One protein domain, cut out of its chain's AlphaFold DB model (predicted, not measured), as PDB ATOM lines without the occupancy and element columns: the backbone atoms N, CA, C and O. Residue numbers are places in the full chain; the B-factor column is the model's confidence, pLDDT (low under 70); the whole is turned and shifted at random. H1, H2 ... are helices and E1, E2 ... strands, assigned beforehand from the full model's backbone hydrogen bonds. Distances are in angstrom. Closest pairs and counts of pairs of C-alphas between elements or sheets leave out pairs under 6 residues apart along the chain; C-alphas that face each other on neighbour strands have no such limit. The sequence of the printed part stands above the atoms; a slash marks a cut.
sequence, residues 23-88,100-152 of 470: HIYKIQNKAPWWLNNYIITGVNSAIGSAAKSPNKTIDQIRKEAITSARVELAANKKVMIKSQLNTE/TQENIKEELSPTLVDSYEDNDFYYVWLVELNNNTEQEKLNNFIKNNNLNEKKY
ATOM      1  N   HIS A  23     206.101 206.350 284.998       78.62
ATOM      2  CA  HIS A  23     206.609 207.158 283.903       78.62
ATOM      3  C   HIS A  23     207.721 206.400 283.173       78.62
ATOM      4  O   HIS A  23     208.854 206.347 283.647       78.62
ATOM      5  N   ILE A  24     207.419 205.829 282.006       82.56
ATOM      6  CA  ILE A  24     208.415 205.207 281.121       82.56
ATOM      7  C   ILE A  24     209.035 206.262 280.200       82.56
ATOM      8  O   ILE A  24     208.332 206.999 279.507       82.56
ATOM      9  N   TYR A  25     210.367 206.330 280.168       74.56
ATOM     10  CA  TYR A  25     211.096 207.198 279.246       74.56
ATOM     11  C   TYR A  25     211.101 206.593 277.838       74.56
ATOM     12  O   TYR A  25     211.602 205.486 277.642       74.56
ATOM     13  N   LYS A  26     210.574 207.330 276.854       72.69
ATOM     14  CA  LYS A  26     210.461 206.883 275.457       72.69
ATOM     15  C   LYS A  26     211.460 207.619 274.560       72.69
ATOM     16  O   LYS A  26     211.673 208.825 274.698       72.69
ATOM     17  N   ILE A  27     212.062 206.892 273.618       63.88
ATOM     18  CA  ILE A  27     212.891 207.451 272.543       63.88
ATOM     19  C   ILE A  27     212.090 207.352 271.244       63.88
ATOM     20  O   ILE A  27     211.546 206.297 270.928       63.88
ATOM     21  N   GLN A  28     212.022 208.446 270.483       59.62
ATOM     22  CA  GLN A  28     211.328 208.465 269.196       59.62
ATOM     23  C   GLN A  28     211.905 207.397 268.252       59.62
ATOM     24  O   GLN A  28     213.124 207.267 268.132       59.62
ATOM     25  N   ASN A  29     211.027 206.650 267.576       56.38
ATOM     26  CA  ASN A  29     211.379 205.581 266.632       56.38
ATOM     27  C   ASN A  29     212.202 204.426 267.240       56.38
ATOM     28  O   ASN A  29     212.917 203.733 266.517       56.38
ATOM     29  N   LYS A  30     212.117 204.209 268.558       67.50
ATOM     30  CA  LYS A  30     212.680 203.037 269.238       67.50
ATOM     31  C   LYS A  30     211.591 202.361 270.068       67.50
ATOM     32  O   LYS A  30     210.850 203.031 270.783       67.50
ATOM     33  N   ALA A  31     211.539 201.037 269.993       71.25
ATOM     34  CA  ALA A  31     210.770 200.209 270.913       71.25
ATOM     35  C   ALA A  31     211.165 200.512 272.376       71.25
ATOM     36  O   ALA A  31     212.358 200.691 272.654       71.25
ATOM     37  N   PRO A  32     210.210 200.591 273.320       76.44
ATOM     38  CA  PRO A  32     210.526 200.819 274.722       76.44
ATOM     39  C   PRO A  32     211.330 199.653 275.301       76.44
ATOM     40  O   PRO A  32     211.167 198.498 274.910       76.44
ATOM     41  N   TRP A  33     212.183 199.957 276.277       82.31
ATOM     42  CA  TRP A  33     213.097 198.982 276.875       82.31
ATOM     43  C   TRP A  33     212.377 197.795 277.529       82.31
ATOM     44  O   TRP A  33     212.930 196.696 277.559       82.31
ATOM     45  N   TRP A  34     211.146 197.986 278.017       83.12
ATOM     46  CA  TRP A  34     210.409 196.938 278.722       83.12
ATOM     47  C   TRP A  34     210.026 195.776 277.808       83.12
ATOM     48  O   TRP A  34     209.948 194.664 278.310       83.12
ATOM     49  N   LEU A  35     209.925 195.963 276.482       79.19
ATOM     50  CA  LEU A  35     209.675 194.853 275.548       79.19
ATOM     51  C   LEU A  35     210.708 193.727 275.659       79.19
ATOM     52  O   LEU A  35     210.379 192.566 275.447       79.19
ATOM     53  N   ASN A  36     211.942 194.071 276.029       75.06
ATOM     54  CA  ASN A  36     213.033 193.115 276.201       75.06
ATOM     55  C   ASN A  36     213.450 192.941 277.669       75.06
ATOM     56  O   ASN A  36     214.328 192.135 277.964       75.06
ATOM     57  N   ASN A  37     212.880 193.723 278.589       75.12
ATOM     58  CA  ASN A  37     213.308 193.765 279.985       75.12
ATOM     59  C   ASN A  37     212.143 194.107 280.926       75.12
ATOM     60  O   ASN A  37     212.109 195.183 281.523       75.12
ATOM     61  N   TYR A  38     211.181 193.192 281.032       78.12
ATOM     62  CA  TYR A  38     209.985 193.337 281.872       78.12
ATOM     63  C   TYR A  38     209.987 192.449 283.125       78.12
ATOM     64  O   TYR A  38     209.133 192.613 283.994       78.12
ATOM     65  N   ILE A  39     210.931 191.508 283.231       81.88
ATOM     66  CA  ILE A  39     211.002 190.565 284.352       81.88
ATOM     67  C   ILE A  39     211.623 191.263 285.561       81.88
ATOM     68  O   ILE A  39     212.782 191.680 285.537       81.88
ATOM     69  N   ILE A  40     210.860 191.339 286.648       82.75
ATOM     70  CA  ILE A  40     211.273 191.977 287.899       82.75
ATOM     71  C   ILE A  40     211.271 190.918 288.995       82.75
ATOM     72  O   ILE A  40     210.264 190.264 289.256       82.75
ATOM     73  N   THR A  41     212.409 190.743 289.667       78.62
ATOM     74  CA  THR A  41     212.522 189.728 290.723       78.62
ATOM     75  C   THR A  41     211.554 190.034 291.869       78.62
ATOM     76  O   THR A  41     211.664 191.061 292.544       78.62
ATOM     77  N   GLY A  42     210.630 189.107 292.118       77.69
ATOM     78  CA  GLY A  42     209.633 189.222 293.179       77.69
ATOM     79  C   GLY A  42     208.471 190.165 292.867       77.69
ATOM     80  O   GLY A  42     207.833 190.604 293.812       77.69
ATOM     81  N   VAL A  43     208.217 190.484 291.593       86.06
ATOM     82  CA  VAL A  43     206.990 191.143 291.119       86.06
ATOM     83  C   VAL A  43     206.442 190.320 289.953       86.06
ATOM     84  O   VAL A  43     207.183 190.006 289.022       86.06
ATOM     85  N   ASN A  44     205.161 189.947 289.997       88.69
ATOM     86  CA  ASN A  44     204.542 189.194 288.907       88.69
ATOM     87  C   ASN A  44     204.275 190.142 287.730       88.69
ATOM     88  O   ASN A  44     203.585 191.149 287.882       88.69
ATOM     89  N   SER A  45     204.846 189.849 286.565       90.81
ATOM     90  CA  SER A  45     204.788 190.728 285.401       90.81
ATOM     91  C   SER A  45     204.692 189.940 284.099       90.81
ATOM     92  O   SER A  45     205.246 188.844 284.006       90.81
ATOM     93  N   ALA A  46     203.999 190.496 283.103       88.25
ATOM     94  CA  ALA A  46     203.918 189.924 281.764       88.25
ATOM     95  C   ALA A  46     203.709 190.984 280.679       88.25
ATOM     96  O   ALA A  46     203.201 192.081 280.939       88.25
ATOM     97  N   ILE A  47     204.037 190.606 279.445       87.19
ATOM     98  CA  ILE A  47     203.736 191.374 278.239       87.19
ATOM     99  C   ILE A  47     202.652 190.653 277.450       87.19
ATOM    100  O   ILE A  47     202.645 189.436 277.338       87.19
ATOM    101  N   GLY A  48     201.732 191.412 276.873       84.62
ATOM    102  CA  GLY A  48     200.784 190.892 275.896       84.62
ATOM    103  C   GLY A  48     200.931 191.618 274.579       84.62
ATOM    104  O   GLY A  48     201.223 192.813 274.562       84.62
ATOM    105  N   SER A  49     200.697 190.904 273.483       85.62
ATOM    106  CA  SER A  49     200.735 191.451 272.130       85.62
ATOM    107  C   SER A  49     199.483 191.065 271.353       85.62
ATOM    108  O   SER A  49     198.988 189.948 271.498       85.62
ATOM    109  N   ALA A  50     199.013 191.949 270.479       83.00
ATOM    110  CA  ALA A  50     197.968 191.649 269.509       83.00
ATOM    111  C   ALA A  50     198.367 192.157 268.125       83.00
ATOM    112  O   ALA A  50     198.805 193.299 267.981       83.00
ATOM    113  N   ALA A  51     198.209 191.304 267.113       79.69
ATOM    114  CA  ALA A  51     198.471 191.668 265.727       79.69
ATOM    115  C   ALA A  51     197.418 192.660 265.228       79.69
ATOM    116  O   ALA A  51     196.209 192.465 265.424       79.69
ATOM    117  N   LYS A  52     197.875 193.697 264.534       77.81
ATOM    118  CA  LYS A  52     196.997 194.614 263.822       77.81
ATOM    119  C   LYS A  52     196.433 193.923 262.594       77.81
ATOM    120  O   LYS A  52     197.112 193.190 261.884       77.81
ATOM    121  N   SER A  53     195.158 194.170 262.339       80.06
ATOM    122  CA  SER A  53     194.469 193.653 261.167       80.06
ATOM    123  C   SER A  53     193.489 194.713 260.677       80.06
ATOM    124  O   SER A  53     192.850 195.344 261.520       80.06
ATOM    125  N   PRO A  54     193.306 194.878 259.352       77.75
ATOM    126  CA  PRO A  54     192.310 195.802 258.803       77.75
ATOM    127  C   PRO A  54     190.892 195.546 259.339       77.75
ATOM    128  O   PRO A  54     190.065 196.450 259.365       77.75
ATOM    129  N   ASN A  55     190.625 194.315 259.788       84.56
ATOM    130  CA  ASN A  55     189.317 193.865 260.259       84.56
ATOM    131  C   ASN A  55     189.106 194.052 261.773       84.56
ATOM    132  O   ASN A  55     188.056 193.658 262.281       84.56
ATOM    133  N   LYS A  56     190.087 194.599 262.506       82.44
ATOM    134  CA  LYS A  56     189.999 194.810 263.958       82.44
ATOM    135  C   LYS A  56     190.026 196.294 264.300       82.44
ATOM    136  O   LYS A  56     190.865 197.040 263.803       82.44
ATOM    137  N   THR A  57     189.145 196.717 265.200       87.25
ATOM    138  CA  THR A  57     189.202 198.066 265.773       87.25
ATOM    139  C   THR A  57     190.359 198.187 266.764       87.25
ATOM    140  O   THR A  57     190.816 197.195 267.338       87.25
ATOM    141  N   ILE A  58     190.812 199.415 267.025       80.62
ATOM    142  CA  ILE A  58     191.876 199.667 268.008       80.62
ATOM    143  C   ILE A  58     191.514 199.138 269.406       80.62
ATOM    144  O   ILE A  58     192.367 198.594 270.101       80.62
ATOM    145  N   ASP A  59     190.240 199.215 269.797       83.69
ATOM    146  CA  ASP A  59     189.774 198.710 271.091       83.69
ATOM    147  C   ASP A  59     189.782 197.181 271.152       83.69
ATOM    148  O   ASP A  59     190.129 196.609 272.187       83.69
ATOM    149  N   GLN A  60     189.461 196.504 270.044       81.31
ATOM    150  CA  GLN A  60     189.594 195.049 269.942       81.31
ATOM    151  C   GLN A  60     191.060 194.627 270.071       81.31
ATOM    152  O   GLN A  60     191.366 193.746 270.869       81.31
ATOM    153  N   ILE A  61     191.966 195.306 269.363       77.25
ATOM    154  CA  ILE A  61     193.414 195.050 269.415       77.25
ATOM    155  C   ILE A  61     193.951 195.258 270.842       77.25
ATOM    156  O   ILE A  61     194.630 194.390 271.390       77.25
ATOM    157  N   ARG A  62     193.590 196.370 271.493       85.31
ATOM    158  CA  ARG A  62     193.965 196.654 272.890       85.31
ATOM    159  C   ARG A  62     193.456 195.585 273.849       85.31
ATOM    160  O   ARG A  62     194.206 195.120 274.706       85.31
ATOM    161  N   LYS A  63     192.189 195.189 273.708       86.38
ATOM    162  CA  LYS A  63     191.567 194.170 274.559       86.38
ATOM    163  C   LYS A  63     192.246 192.814 274.391       86.38
ATOM    164  O   LYS A  63     192.507 192.156 275.390       86.38
ATOM    165  N   GLU A  64     192.566 192.416 273.163       83.06
ATOM    166  CA  GLU A  64     193.305 191.181 272.890       83.06
ATOM    167  C   GLU A  64     194.701 191.193 273.522       83.06
ATOM    168  O   GLU A  64     195.066 190.227 274.191       83.06
ATOM    169  N   ALA A  65     195.447 192.295 273.394       76.94
ATOM    170  CA  ALA A  65     196.771 192.419 274.002       76.94
ATOM    171  C   ALA A  65     196.692 192.322 275.536       76.94
ATOM    172  O   ALA A  65     197.456 191.578 276.153       76.94
ATOM    173  N   ILE A  66     195.718 192.996 276.162       85.06
ATOM    174  CA  ILE A  66     195.467 192.901 277.611       85.06
ATOM    175  C   ILE A  66     195.089 191.474 278.013       85.06
ATOM    176  O   ILE A  66     195.596 190.967 279.014       85.06
ATOM    177  N   THR A  67     194.220 190.807 277.251       85.62
ATOM    178  CA  THR A  67     193.843 189.414 277.518       85.62
ATOM    179  C   THR A  67     195.053 188.489 277.423       85.62
ATOM    180  O   THR A  67     195.245 187.671 278.319       85.62
ATOM    181  N   SER A  68     195.910 188.652 276.412       84.69
ATOM    182  CA  SER A  68     197.149 187.878 276.274       84.69
ATOM    183  C   SER A  68     198.071 188.063 277.484       84.69
ATOM    184  O   SER A  68     198.507 187.078 278.075       84.69
ATOM    185  N   ALA A  69     198.302 189.308 277.912       85.00
ATOM    186  CA  ALA A  69     199.129 189.605 279.085       85.00
ATOM    187  C   ALA A  69     198.552 188.990 280.373       85.00
ATOM    188  O   ALA A  69     199.286 188.483 281.217       85.00
ATOM    189  N   ARG A  70     197.222 189.010 280.530       87.88
ATOM    190  CA  ARG A  70     196.535 188.392 281.675       87.88
ATOM    191  C   ARG A  70     196.689 186.874 281.700       87.88
ATOM    192  O   ARG A  70     196.842 186.316 282.782       87.88
ATOM    193  N   VAL A  71     196.653 186.212 280.542       81.44
ATOM    194  CA  VAL A  71     196.867 184.758 280.443       81.44
ATOM    195  C   VAL A  71     198.280 184.393 280.899       81.44
ATOM    196  O   VAL A  71     198.441 183.464 281.692       81.44
ATOM    197  N   GLU A  72     199.292 185.145 280.467       84.81
ATOM    198  CA  GLU A  72     200.676 184.930 280.902       84.81
ATOM    199  C   GLU A  72     200.862 185.230 282.399       84.81
ATOM    200  O   GLU A  72     201.419 184.405 283.122       84.81
ATOM    201  N   LEU A  73     200.303 186.336 282.913       85.69
ATOM    202  CA  LEU A  73     200.299 186.638 284.354       85.69
ATOM    203  C   LEU A  73     199.661 185.518 285.187       85.69
ATOM    204  O   LEU A  73     200.190 185.163 286.243       85.69
ATOM    205  N   ALA A  74     198.542 184.950 284.721       83.38
ATOM    206  CA  ALA A  74     197.875 183.828 285.381       83.38
ATOM    207  C   ALA A  74     198.777 182.589 285.421       83.38
ATOM    208  O   ALA A  74     198.876 181.914 286.449       83.38
ATOM    209  N   ALA A  75     199.445 182.290 284.303       77.75
ATOM    210  CA  ALA A  75     200.371 181.171 284.204       77.75
ATOM    211  C   ALA A  75     201.562 181.349 285.160       77.75
ATOM    212  O   ALA A  75     201.863 180.431 285.929       77.75
ATOM    213  N   ASN A  76     202.164 182.541 285.188       81.56
ATOM    214  CA  ASN A  76     203.272 182.887 286.082       81.56
ATOM    215  C   ASN A  76     202.865 182.757 287.554       81.56
ATOM    216  O   ASN A  76     203.547 182.084 288.332       81.56
ATOM    217  N   LYS A  77     201.696 183.295 287.926       79.25
ATOM    218  CA  LYS A  77     201.137 183.185 289.281       79.25
ATOM    219  C   LYS A  77     200.923 181.730 289.697       79.25
ATOM    220  O   LYS A  77     201.307 181.332 290.794       79.25
ATOM    221  N   LYS A  78     200.383 180.899 288.800       75.12
ATOM    222  CA  LYS A  78     200.178 179.464 289.049       75.12
ATOM    223  C   LYS A  78     201.495 178.718 289.273       75.12
ATOM    224  O   LYS A  78     201.548 177.822 290.114       75.12
ATOM    225  N   VAL A  79     202.551 179.066 288.535       72.62
ATOM    226  CA  VAL A  79     203.895 178.498 288.735       72.62
ATOM    227  C   VAL A  79     204.476 178.941 290.081       72.62
ATOM    228  O   VAL A  79     204.977 178.095 290.819       72.62
ATOM    229  N   MET A  80     204.338 180.221 290.445       69.31
ATOM    230  CA  MET A  80     204.783 180.737 291.747       69.31
ATOM    231  C   MET A  80     204.095 180.013 292.911       69.31
ATOM    232  O   MET A  80     204.788 179.494 293.787       69.31
ATOM    233  N   ILE A  81     202.764 179.883 292.876       67.19
ATOM    234  CA  ILE A  81     201.991 179.145 293.890       67.19
ATOM    235  C   ILE A  81     202.500 177.703 294.011       67.19
ATOM    236  O   ILE A  81     202.796 177.241 295.109       67.19
ATOM    237  N   LYS A  82     202.662 176.994 292.883       62.97
ATOM    238  CA  LYS A  82     203.170 175.613 292.885       62.97
ATOM    239  C   LYS A  82     204.571 175.498 293.489       62.97
ATOM    240  O   LYS A  82     204.837 174.519 294.173       62.97
ATOM    241  N   SER A  83     205.447 176.470 293.241       57.41
ATOM    242  CA  SER A  83     206.822 176.461 293.758       57.41
ATOM    243  C   SER A  83     206.921 176.701 295.270       57.41
ATOM    244  O   SER A  83     207.876 176.250 295.890       57.41
ATOM    245  N   GLN A  84     205.935 177.376 295.873       60.62
ATOM    246  CA  GLN A  84     205.896 177.661 297.313       60.62
ATOM    247  C   GLN A  84     205.255 176.539 298.144       60.62
ATOM    248  O   GLN A  84     205.339 176.555 299.372       60.62
ATOM    249  N   LEU A  85     204.647 175.540 297.496       55.91
ATOM    250  CA  LEU A  85     204.186 174.313 298.144       55.91
ATOM    251  C   LEU A  85     205.397 173.431 298.488       55.91
ATOM    252  O   LEU A  85     205.736 172.498 297.760       55.91
ATOM    253  N   ASN A  86     206.066 173.729 299.602       53.09
ATOM    254  CA  ASN A  86     207.122 172.872 300.134       53.09
ATOM    255  C   ASN A  86     206.535 171.585 300.729       53.09
ATOM    256  O   ASN A  86     205.507 171.586 301.405       53.09
ATOM    257  N   THR A  87     207.218 170.469 300.477       47.75
ATOM    258  CA  THR A  87     206.892 169.160 301.046       47.75
ATOM    259  C   THR A  87     207.716 168.941 302.308       47.75
ATOM    260  O   THR A  87     208.915 168.678 302.242       47.75
ATOM    261  N   GLU A  88     207.084 169.021 303.477       46.69
ATOM    262  CA  GLU A  88     207.716 168.582 304.721       46.69
ATOM    263  C   GLU A  88     207.586 167.057 304.845       46.69
ATOM    264  O   GLU A  88     206.483 166.501 304.894       46.69
ATOM    265  N   THR A 100     200.111 174.590 302.496       44.88
ATOM    266  CA  THR A 100     199.837 175.794 301.707       44.88
ATOM    267  C   THR A 100     200.227 177.026 302.520       44.88
ATOM    268  O   THR A 100     199.684 177.230 303.605       44.88
ATOM    269  N   GLN A 101     201.134 177.869 302.013       50.28
ATOM    270  CA  GLN A 101     201.235 179.244 302.512       50.28
ATOM    271  C   GLN A 101     199.922 179.963 302.172       50.28
ATOM    272  O   GLN A 101     199.568 180.138 301.010       50.28
ATOM    273  N   GLU A 102     199.174 180.318 303.208       42.12
ATOM    274  CA  GLU A 102     197.728 180.561 303.183       42.12
ATOM    275  C   GLU A 102     197.251 181.864 302.506       42.12
ATOM    276  O   GLU A 102     196.113 182.255 302.717       42.12
ATOM    277  N   ASN A 103     198.048 182.571 301.692       47.81
ATOM    278  CA  ASN A 103     197.684 183.942 301.278       47.81
ATOM    279  C   ASN A 103     198.012 184.345 299.829       47.81
ATOM    280  O   ASN A 103     198.322 185.507 299.573       47.81
ATOM    281  N   ILE A 104     197.893 183.446 298.847       53.59
ATOM    282  CA  ILE A 104     197.857 183.878 297.437       53.59
ATOM    283  C   ILE A 104     196.416 183.807 296.935       53.59
ATOM    284  O   ILE A 104     195.923 182.732 296.602       53.59
ATOM    285  N   LYS A 105     195.733 184.958 296.871       55.66
ATOM    286  CA  LYS A 105     194.438 185.075 296.178       55.66
ATOM    287  C   LYS A 105     194.611 184.617 294.730       55.66
ATOM    288  O   LYS A 105     195.495 185.128 294.050       55.66
ATOM    289  N   GLU A 106     193.787 183.689 294.249       59.19
ATOM    290  CA  GLU A 106     193.843 183.236 292.847       59.19
ATOM    291  C   GLU A 106     193.422 184.337 291.863       59.19
ATOM    292  O   GLU A 106     193.922 184.387 290.739       59.19
ATOM    293  N   GLU A 107     192.553 185.255 292.294       68.94
ATOM    294  CA  GLU A 107     192.100 186.383 291.481       68.94
ATOM    295  C   GLU A 107     193.270 187.297 291.096       68.94
ATOM    296  O   GLU A 107     194.074 187.694 291.940       68.94
ATOM    297  N   LEU A 108     193.372 187.608 289.801       76.94
ATOM    298  CA  LEU A 108     194.357 188.541 289.263       76.94
ATOM    299  C   LEU A 108     193.863 189.980 289.417       76.94
ATOM    300  O   LEU A 108     192.801 190.325 288.895       76.94
ATOM    301  N   SER A 109     194.685 190.841 290.009       83.62
ATOM    302  CA  SER A 109     194.467 192.296 290.036       83.62
ATOM    303  C   SER A 109     195.589 193.033 289.290       83.62
ATOM    304  O   SER A 109     196.456 193.637 289.924       83.62
ATOM    305  N   PRO A 110     195.628 192.956 287.945       85.88
ATOM    306  CA  PRO A 110     196.722 193.513 287.167       85.88
ATOM    307  C   PRO A 110     196.584 195.029 286.987       85.88
ATOM    308  O   PRO A 110     195.512 195.535 286.650       85.88
ATOM    309  N   THR A 111     197.704 195.729 287.105       88.56
ATOM    310  CA  THR A 111     197.881 197.145 286.786       88.56
ATOM    311  C   THR A 111     198.588 197.276 285.439       88.56
ATOM    312  O   THR A 111     199.564 196.574 285.163       88.56
ATOM    313  N   LEU A 112     198.096 198.173 284.581       87.62
ATOM    314  CA  LEU A 112     198.763 198.530 283.330       87.62
ATOM    315  C   LEU A 112     199.916 199.493 283.619       87.62
ATOM    316  O   LEU A 112     199.701 200.538 284.224       87.62
ATOM    317  N   VAL A 113     201.121 199.144 283.169       87.75
ATOM    318  CA  VAL A 113     202.318 199.977 283.344       87.75
ATOM    319  C   VAL A 113     202.538 200.884 282.141       87.75
ATOM    320  O   VAL A 113     202.695 202.090 282.296       87.75
ATOM    321  N   ASP A 114     202.559 200.313 280.935       89.38
ATOM    322  CA  ASP A 114     202.754 201.056 279.689       89.38
ATOM    323  C   ASP A 114     202.188 200.280 278.490       89.38
ATOM    324  O   ASP A 114     201.862 199.091 278.574       89.38
ATOM    325  N   SER A 115     202.083 200.970 277.357       88.12
ATOM    326  CA  SER A 115     201.720 200.399 276.064       88.12
ATOM    327  C   SER A 115     202.584 200.958 274.932       88.12
ATOM    328  O   SER A 115     203.140 202.063 275.016       88.12
ATOM    329  N   TYR A 116     202.719 200.164 273.873       84.62
ATOM    330  CA  TYR A 116     203.503 200.499 272.690       84.62
ATOM    331  C   TYR A 116     202.897 199.888 271.433       84.62
ATOM    332  O   TYR A 116     202.273 198.834 271.481       84.62
ATOM    333  N   GLU A 117     203.106 200.548 270.304       82.06
ATOM    334  CA  GLU A 117     202.558 200.158 269.016       82.06
ATOM    335  C   GLU A 117     203.654 200.293 267.951       82.06
ATOM    336  O   GLU A 117     204.247 201.366 267.811       82.06
ATOM    337  N   ASP A 118     203.939 199.206 267.227       78.06
ATOM    338  CA  ASP A 118     204.774 199.218 266.015       78.06
ATOM    339  C   ASP A 118     203.885 199.112 264.764       78.06
ATOM    340  O   ASP A 118     202.697 199.403 264.846       78.06
ATOM    341  N   ASN A 119     204.412 198.767 263.587       74.56
ATOM    342  CA  ASN A 119     203.587 198.669 262.375       74.56
ATOM    343  C   ASN A 119     202.608 197.486 262.407       74.56
ATOM    344  O   ASN A 119     201.505 197.600 261.873       74.56
ATOM    345  N   ASP A 120     202.982 196.397 263.068       77.19
ATOM    346  CA  ASP A 120     202.354 195.087 262.926       77.19
ATOM    347  C   ASP A 120     201.600 194.665 264.197       77.19
ATOM    348  O   ASP A 120     200.636 193.904 264.127       77.19
ATOM    349  N   PHE A 121     201.983 195.191 265.362       82.50
ATOM    350  CA  PHE A 121     201.501 194.767 266.672       82.50
ATOM    351  C   PHE A 121     201.242 195.933 267.633       82.50
ATOM    352  O   PHE A 121     201.833 197.015 267.559       82.50
ATOM    353  N   TYR A 122     200.354 195.669 268.588       77.62
ATOM    354  CA  TYR A 122     200.136 196.472 269.787       77.62
ATOM    355  C   TYR A 122     200.539 195.664 271.019       77.62
ATOM    356  O   TYR A 122     200.107 194.520 271.173       77.62
ATOM    357  N   TYR A 123     201.321 196.267 271.908       86.12
ATOM    358  CA  TYR A 123     201.879 195.637 273.098       86.12
ATOM    359  C   TYR A 123     201.430 196.352 274.367       86.12
ATOM    360  O   TYR A 123     201.322 197.580 274.410       86.12
ATOM    361  N   VAL A 124     201.241 195.579 275.434       86.19
ATOM    362  CA  VAL A 124     200.952 196.086 276.779       86.19
ATOM    363  C   VAL A 124     201.844 195.411 277.802       86.19
ATOM    364  O   VAL A 124     202.113 194.215 277.700       86.19
ATOM    365  N   TRP A 125     202.255 196.169 278.810       89.50
ATOM    366  CA  TRP A 125     202.992 195.654 279.954       89.50
ATOM    367  C   TRP A 125     202.115 195.705 281.201       89.50
ATOM    368  O   TRP A 125     201.700 196.785 281.629       89.50
ATOM    369  N   LEU A 126     201.817 194.534 281.765       90.06
ATOM    370  CA  LEU A 126     201.024 194.395 282.982       90.06
ATOM    371  C   LEU A 126     201.883 193.889 284.143       90.06
ATOM    372  O   LEU A 126     202.810 193.090 283.976       90.06
ATOM    373  N   VAL A 127     201.525 194.330 285.343       89.75
ATOM    374  CA  VAL A 127     202.112 193.885 286.610       89.75
ATOM    375  C   VAL A 127     201.007 193.586 287.608       89.75
ATOM    376  O   VAL A 127     199.944 194.194 287.559       89.75
ATOM    377  N   GLU A 128     201.254 192.673 288.531       88.19
ATOM    378  CA  GLU A 128     200.405 192.457 289.696       88.19
ATOM    379  C   GLU A 128     201.212 192.793 290.949       88.19
ATOM    380  O   GLU A 128     202.301 192.254 291.155       88.19
ATOM    381  N   LEU A 129     200.682 193.722 291.746       86.19
ATOM    382  CA  LEU A 129     201.322 194.260 292.943       86.19
ATOM    383  C   LEU A 129     200.469 193.901 294.159       86.19
ATOM    384  O   LEU A 129     199.316 194.314 294.258       86.19
ATOM    385  N   ASN A 130     201.040 193.146 295.091       81.81
ATOM    386  CA  ASN A 130     200.344 192.666 296.286       81.81
ATOM    387  C   ASN A 130     200.659 193.499 297.535       81.81
ATOM    388  O   ASN A 130     199.977 193.376 298.550       81.81
ATOM    389  N   ASN A 131     201.719 194.310 297.498       80.44
ATOM    390  CA  ASN A 131     202.182 195.111 298.629       80.44
ATOM    391  C   ASN A 131     203.038 196.307 298.173       80.44
ATOM    392  O   ASN A 131     203.523 196.365 297.042       80.44
ATOM    393  N   ASN A 132     203.276 197.241 299.096       81.69
ATOM    394  CA  ASN A 132     204.081 198.439 298.836       81.69
ATOM    395  C   ASN A 132     205.539 198.107 298.475       81.69
ATOM    396  O   ASN A 132     206.156 198.822 297.691       81.69
ATOM    397  N   THR A 133     206.097 197.008 298.993       84.81
ATOM    398  CA  THR A 133     207.469 196.585 298.670       84.81
ATOM    399  C   THR A 133     207.611 196.196 297.195       84.81
ATOM    400  O   THR A 133     208.618 196.508 296.561       84.81
ATOM    401  N   GLU A 134     206.609 195.538 296.616       85.50
ATOM    402  CA  GLU A 134     206.548 195.219 295.186       85.50
ATOM    403  C   GLU A 134     206.426 196.487 294.335       85.50
ATOM    404  O   GLU A 134     207.121 196.621 293.325       85.50
ATOM    405  N   GLN A 135     205.625 197.457 294.784       86.31
ATOM    406  CA  GLN A 135     205.504 198.760 294.127       86.31
ATOM    407  C   GLN A 135     206.835 199.531 294.135       86.31
ATOM    408  O   GLN A 135     207.258 200.054 293.103       86.31
ATOM    409  N   GLU A 136     207.556 199.550 295.259       84.25
ATOM    410  CA  GLU A 136     208.887 200.162 295.354       84.25
ATOM    411  C   GLU A 136     209.914 199.476 294.443       84.25
ATOM    412  O   GLU A 136     210.709 200.152 293.782       84.25
ATOM    413  N   LYS A 137     209.891 198.138 294.362       87.25
ATOM    414  CA  LYS A 137     210.750 197.377 293.440       87.25
ATOM    415  C   LYS A 137     210.488 197.762 291.989       87.25
ATOM    416  O   LYS A 137     211.444 198.026 291.258       87.25
ATOM    417  N   LEU A 138     209.220 197.838 291.587       90.56
ATOM    418  CA  LEU A 138     208.826 198.255 290.242       90.56
ATOM    419  C   LEU A 138     209.273 199.693 289.943       90.56
ATOM    420  O   LEU A 138     209.904 199.941 288.915       90.56
ATOM    421  N   ASN A 139     209.040 200.625 290.868       87.25
ATOM    422  CA  ASN A 139     209.451 202.022 290.721       87.25
ATOM    423  C   ASN A 139     210.970 202.166 290.561       87.25
ATOM    424  O   ASN A 139     211.446 202.868 289.663       87.25
ATOM    425  N   ASN A 140     211.750 201.464 291.386       85.56
ATOM    426  CA  ASN A 140     213.208 201.458 291.284       85.56
ATOM    427  C   ASN A 140     213.686 200.831 289.970       85.56
ATOM    428  O   ASN A 140     214.607 201.350 289.334       85.56
ATOM    429  N   PHE A 141     213.040 199.752 289.528       89.88
ATOM    430  CA  PHE A 141     213.347 199.097 288.262       89.88
ATOM    431  C   PHE A 141     213.101 200.021 287.062       89.88
ATOM    432  O   PHE A 141     213.987 200.185 286.219       89.88
ATOM    433  N   ILE A 142     211.947 200.691 287.014       87.25
ATOM    434  CA  ILE A 142     211.616 201.673 285.972       87.25
ATOM    435  C   ILE A 142     212.605 202.836 285.992       87.25
ATOM    436  O   ILE A 142     213.147 203.210 284.952       87.25
ATOM    437  N   LYS A 143     212.889 203.396 287.173       84.62
ATOM    438  CA  LYS A 143     213.825 204.514 287.326       84.62
ATOM    439  C   LYS A 143     215.213 204.162 286.790       84.62
ATOM    440  O   LYS A 143     215.792 204.951 286.041       84.62
ATOM    441  N   ASN A 144     215.730 202.984 287.129       84.69
ATOM    442  CA  ASN A 144     217.042 202.528 286.673       84.69
ATOM    443  C   ASN A 144     217.082 202.309 285.156       84.69
ATOM    444  O   ASN A 144     218.006 202.787 284.495       84.69
ATOM    445  N   ASN A 145     216.068 201.654 284.586       84.50
ATOM    446  CA  ASN A 145     216.000 201.451 283.140       84.50
ATOM    447  C   ASN A 145     215.835 202.774 282.386       84.50
ATOM    448  O   ASN A 145     216.535 203.004 281.408       84.50
ATOM    449  N   ASN A 146     215.022 203.704 282.885       82.19
ATOM    450  CA  ASN A 146     214.904 205.040 282.305       82.19
ATOM    451  C   ASN A 146     216.222 205.822 282.341       82.19
ATOM    452  O   ASN A 146     216.531 206.541 281.394       82.19
ATOM    453  N   LEU A 147     217.006 205.713 283.420       78.31
ATOM    454  CA  LEU A 147     218.334 206.328 283.491       78.31
ATOM    455  C   LEU A 147     219.284 205.723 282.453       78.31
ATOM    456  O   LEU A 147     220.028 206.460 281.805       78.31
ATOM    457  N   ASN A 148     219.244 204.404 282.266       74.81
ATOM    458  CA  ASN A 148     220.025 203.726 281.233       74.81
ATOM    459  C   ASN A 148     219.576 204.132 279.829       74.81
ATOM    460  O   ASN A 148     220.419 204.390 278.978       74.81
ATOM    461  N   GLU A 149     218.273 204.269 279.606       74.00
ATOM    462  CA  GLU A 149     217.693 204.665 278.326       74.00
ATOM    463  C   GLU A 149     218.020 206.129 277.983       74.00
ATOM    464  O   GLU A 149     218.352 206.451 276.843       74.00
ATOM    465  N   LYS A 150     218.039 207.018 278.986       71.94
ATOM    466  CA  LYS A 150     218.534 208.397 278.848       71.94
ATOM    467  C   LYS A 150     220.019 208.429 278.501       71.94
ATOM    468  O   LYS A 150     220.382 209.051 277.508       71.94
ATOM    469  N   LYS A 151     220.863 207.689 279.228       68.50
ATOM    470  CA  LYS A 151     222.297 207.551 278.904       68.50
ATOM    471  C   LYS A 151     222.513 206.939 277.518       68.50
ATOM    472  O   LYS A 151     223.417 207.350 276.800       68.50
ATOM    473  N   TYR A 152     221.692 205.967 277.124       63.06
ATOM    474  CA  TYR A 152     221.704 205.371 275.789       63.06
ATOM    475  C   TYR A 152     221.384 206.430 274.737       63.06
ATOM    476  O   TYR A 152     222.130 206.556 273.774       63.06
TER     477      TYR A 152
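This is residues 23 to 88 and 100 to 152 of the 470 residues of an uncharacterized protein of Hypnocyclicus thermotrophus (UniProt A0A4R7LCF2). A twisted sheet of three strands has one long helix, H2, slanting over one of its faces; on the other side H3 folds back after the last strand and only grazes the sheet, as does the very short H1. The residues next to the cut, 85 to 88 and 100 to 103, lie beyond the sheet at one end of the longest axis. The printed part has 119 residues, with three named helices and three named strands in the order H1, E1, H2, E2, E3, H3; the sheet runs E1, E3, E2, antiparallel throughout, and the class is mixed, helices and strands. The whole is only just compact, close to loose, with a radius of gyration of the C-alphas of 16.0 A, and flat, with spans of 53 by 39 by 20 A.

E3, residues 121 to 128, is the inner strand. E1, residues 44 to 51, is its antiparallel neighbour at 162 degrees, with N 48 and O 124 within hydrogen-bond range at 2.9 A. E2, residues 110 to 117, is the other edge strand, antiparallel to E3 at 160 degrees, with N 111 and O 127 at 2.8 A; E2 and E3 form a hairpin, and E2 bends by 60 degrees at residue 113. H2, residues 58 to 84, is on one face of the sheet, making two layers, a helix layer and a strand layer. Its height over the sheet is 5.1 A, it lies over E1 and E3, and it runs slantwise to the strands, at 36 degrees to E3 on the local plane. The closest C-alphas of E1 and H2 are those of Gly 48 and Ala 69, 3.8 A apart. H3, residues 132 to 152, only grazes the sheet with its residues 134 to 142, and is apart from H2. H1, residues 33 to 36, only grazes the sheet with its residues 34 to 36. H1 and H3 are close but not clearly touching; their closest C-alphas, of Trp 33 and Asn 145, are 7.3 A apart. In H2 and H3 every O i to N i+4 pair is within hydrogen-bond range; H1 is too short for such a pair.

E1 is 24.1 A long and begins at C-alpha 44 (204.542, 189.194, 288.907). E3 measures 23.2 A, E2 20.2 A and H1 5.9 A. H2 is 39.2 A long, from C-alpha 58 at (191.876, 199.667, 268.008). H3 is 29.8 A long and ends at C-alpha 152 (221.704, 205.371, 275.789).

The two C-alphas farthest apart, of Pro 54 and Glu 88, are 55.6 A apart. Residues 89 to 99 are not printed, and C-alphas 88 and 100 are 11.1 A apart across the cut, which falls in the link from H2 to E2. Of the links that are printed whole, no link is long. The mean pLDDT of the printed part is 77.7; residues 27 to 30, 80 to 88, 100 to 107 and 151 to 152 are under 70.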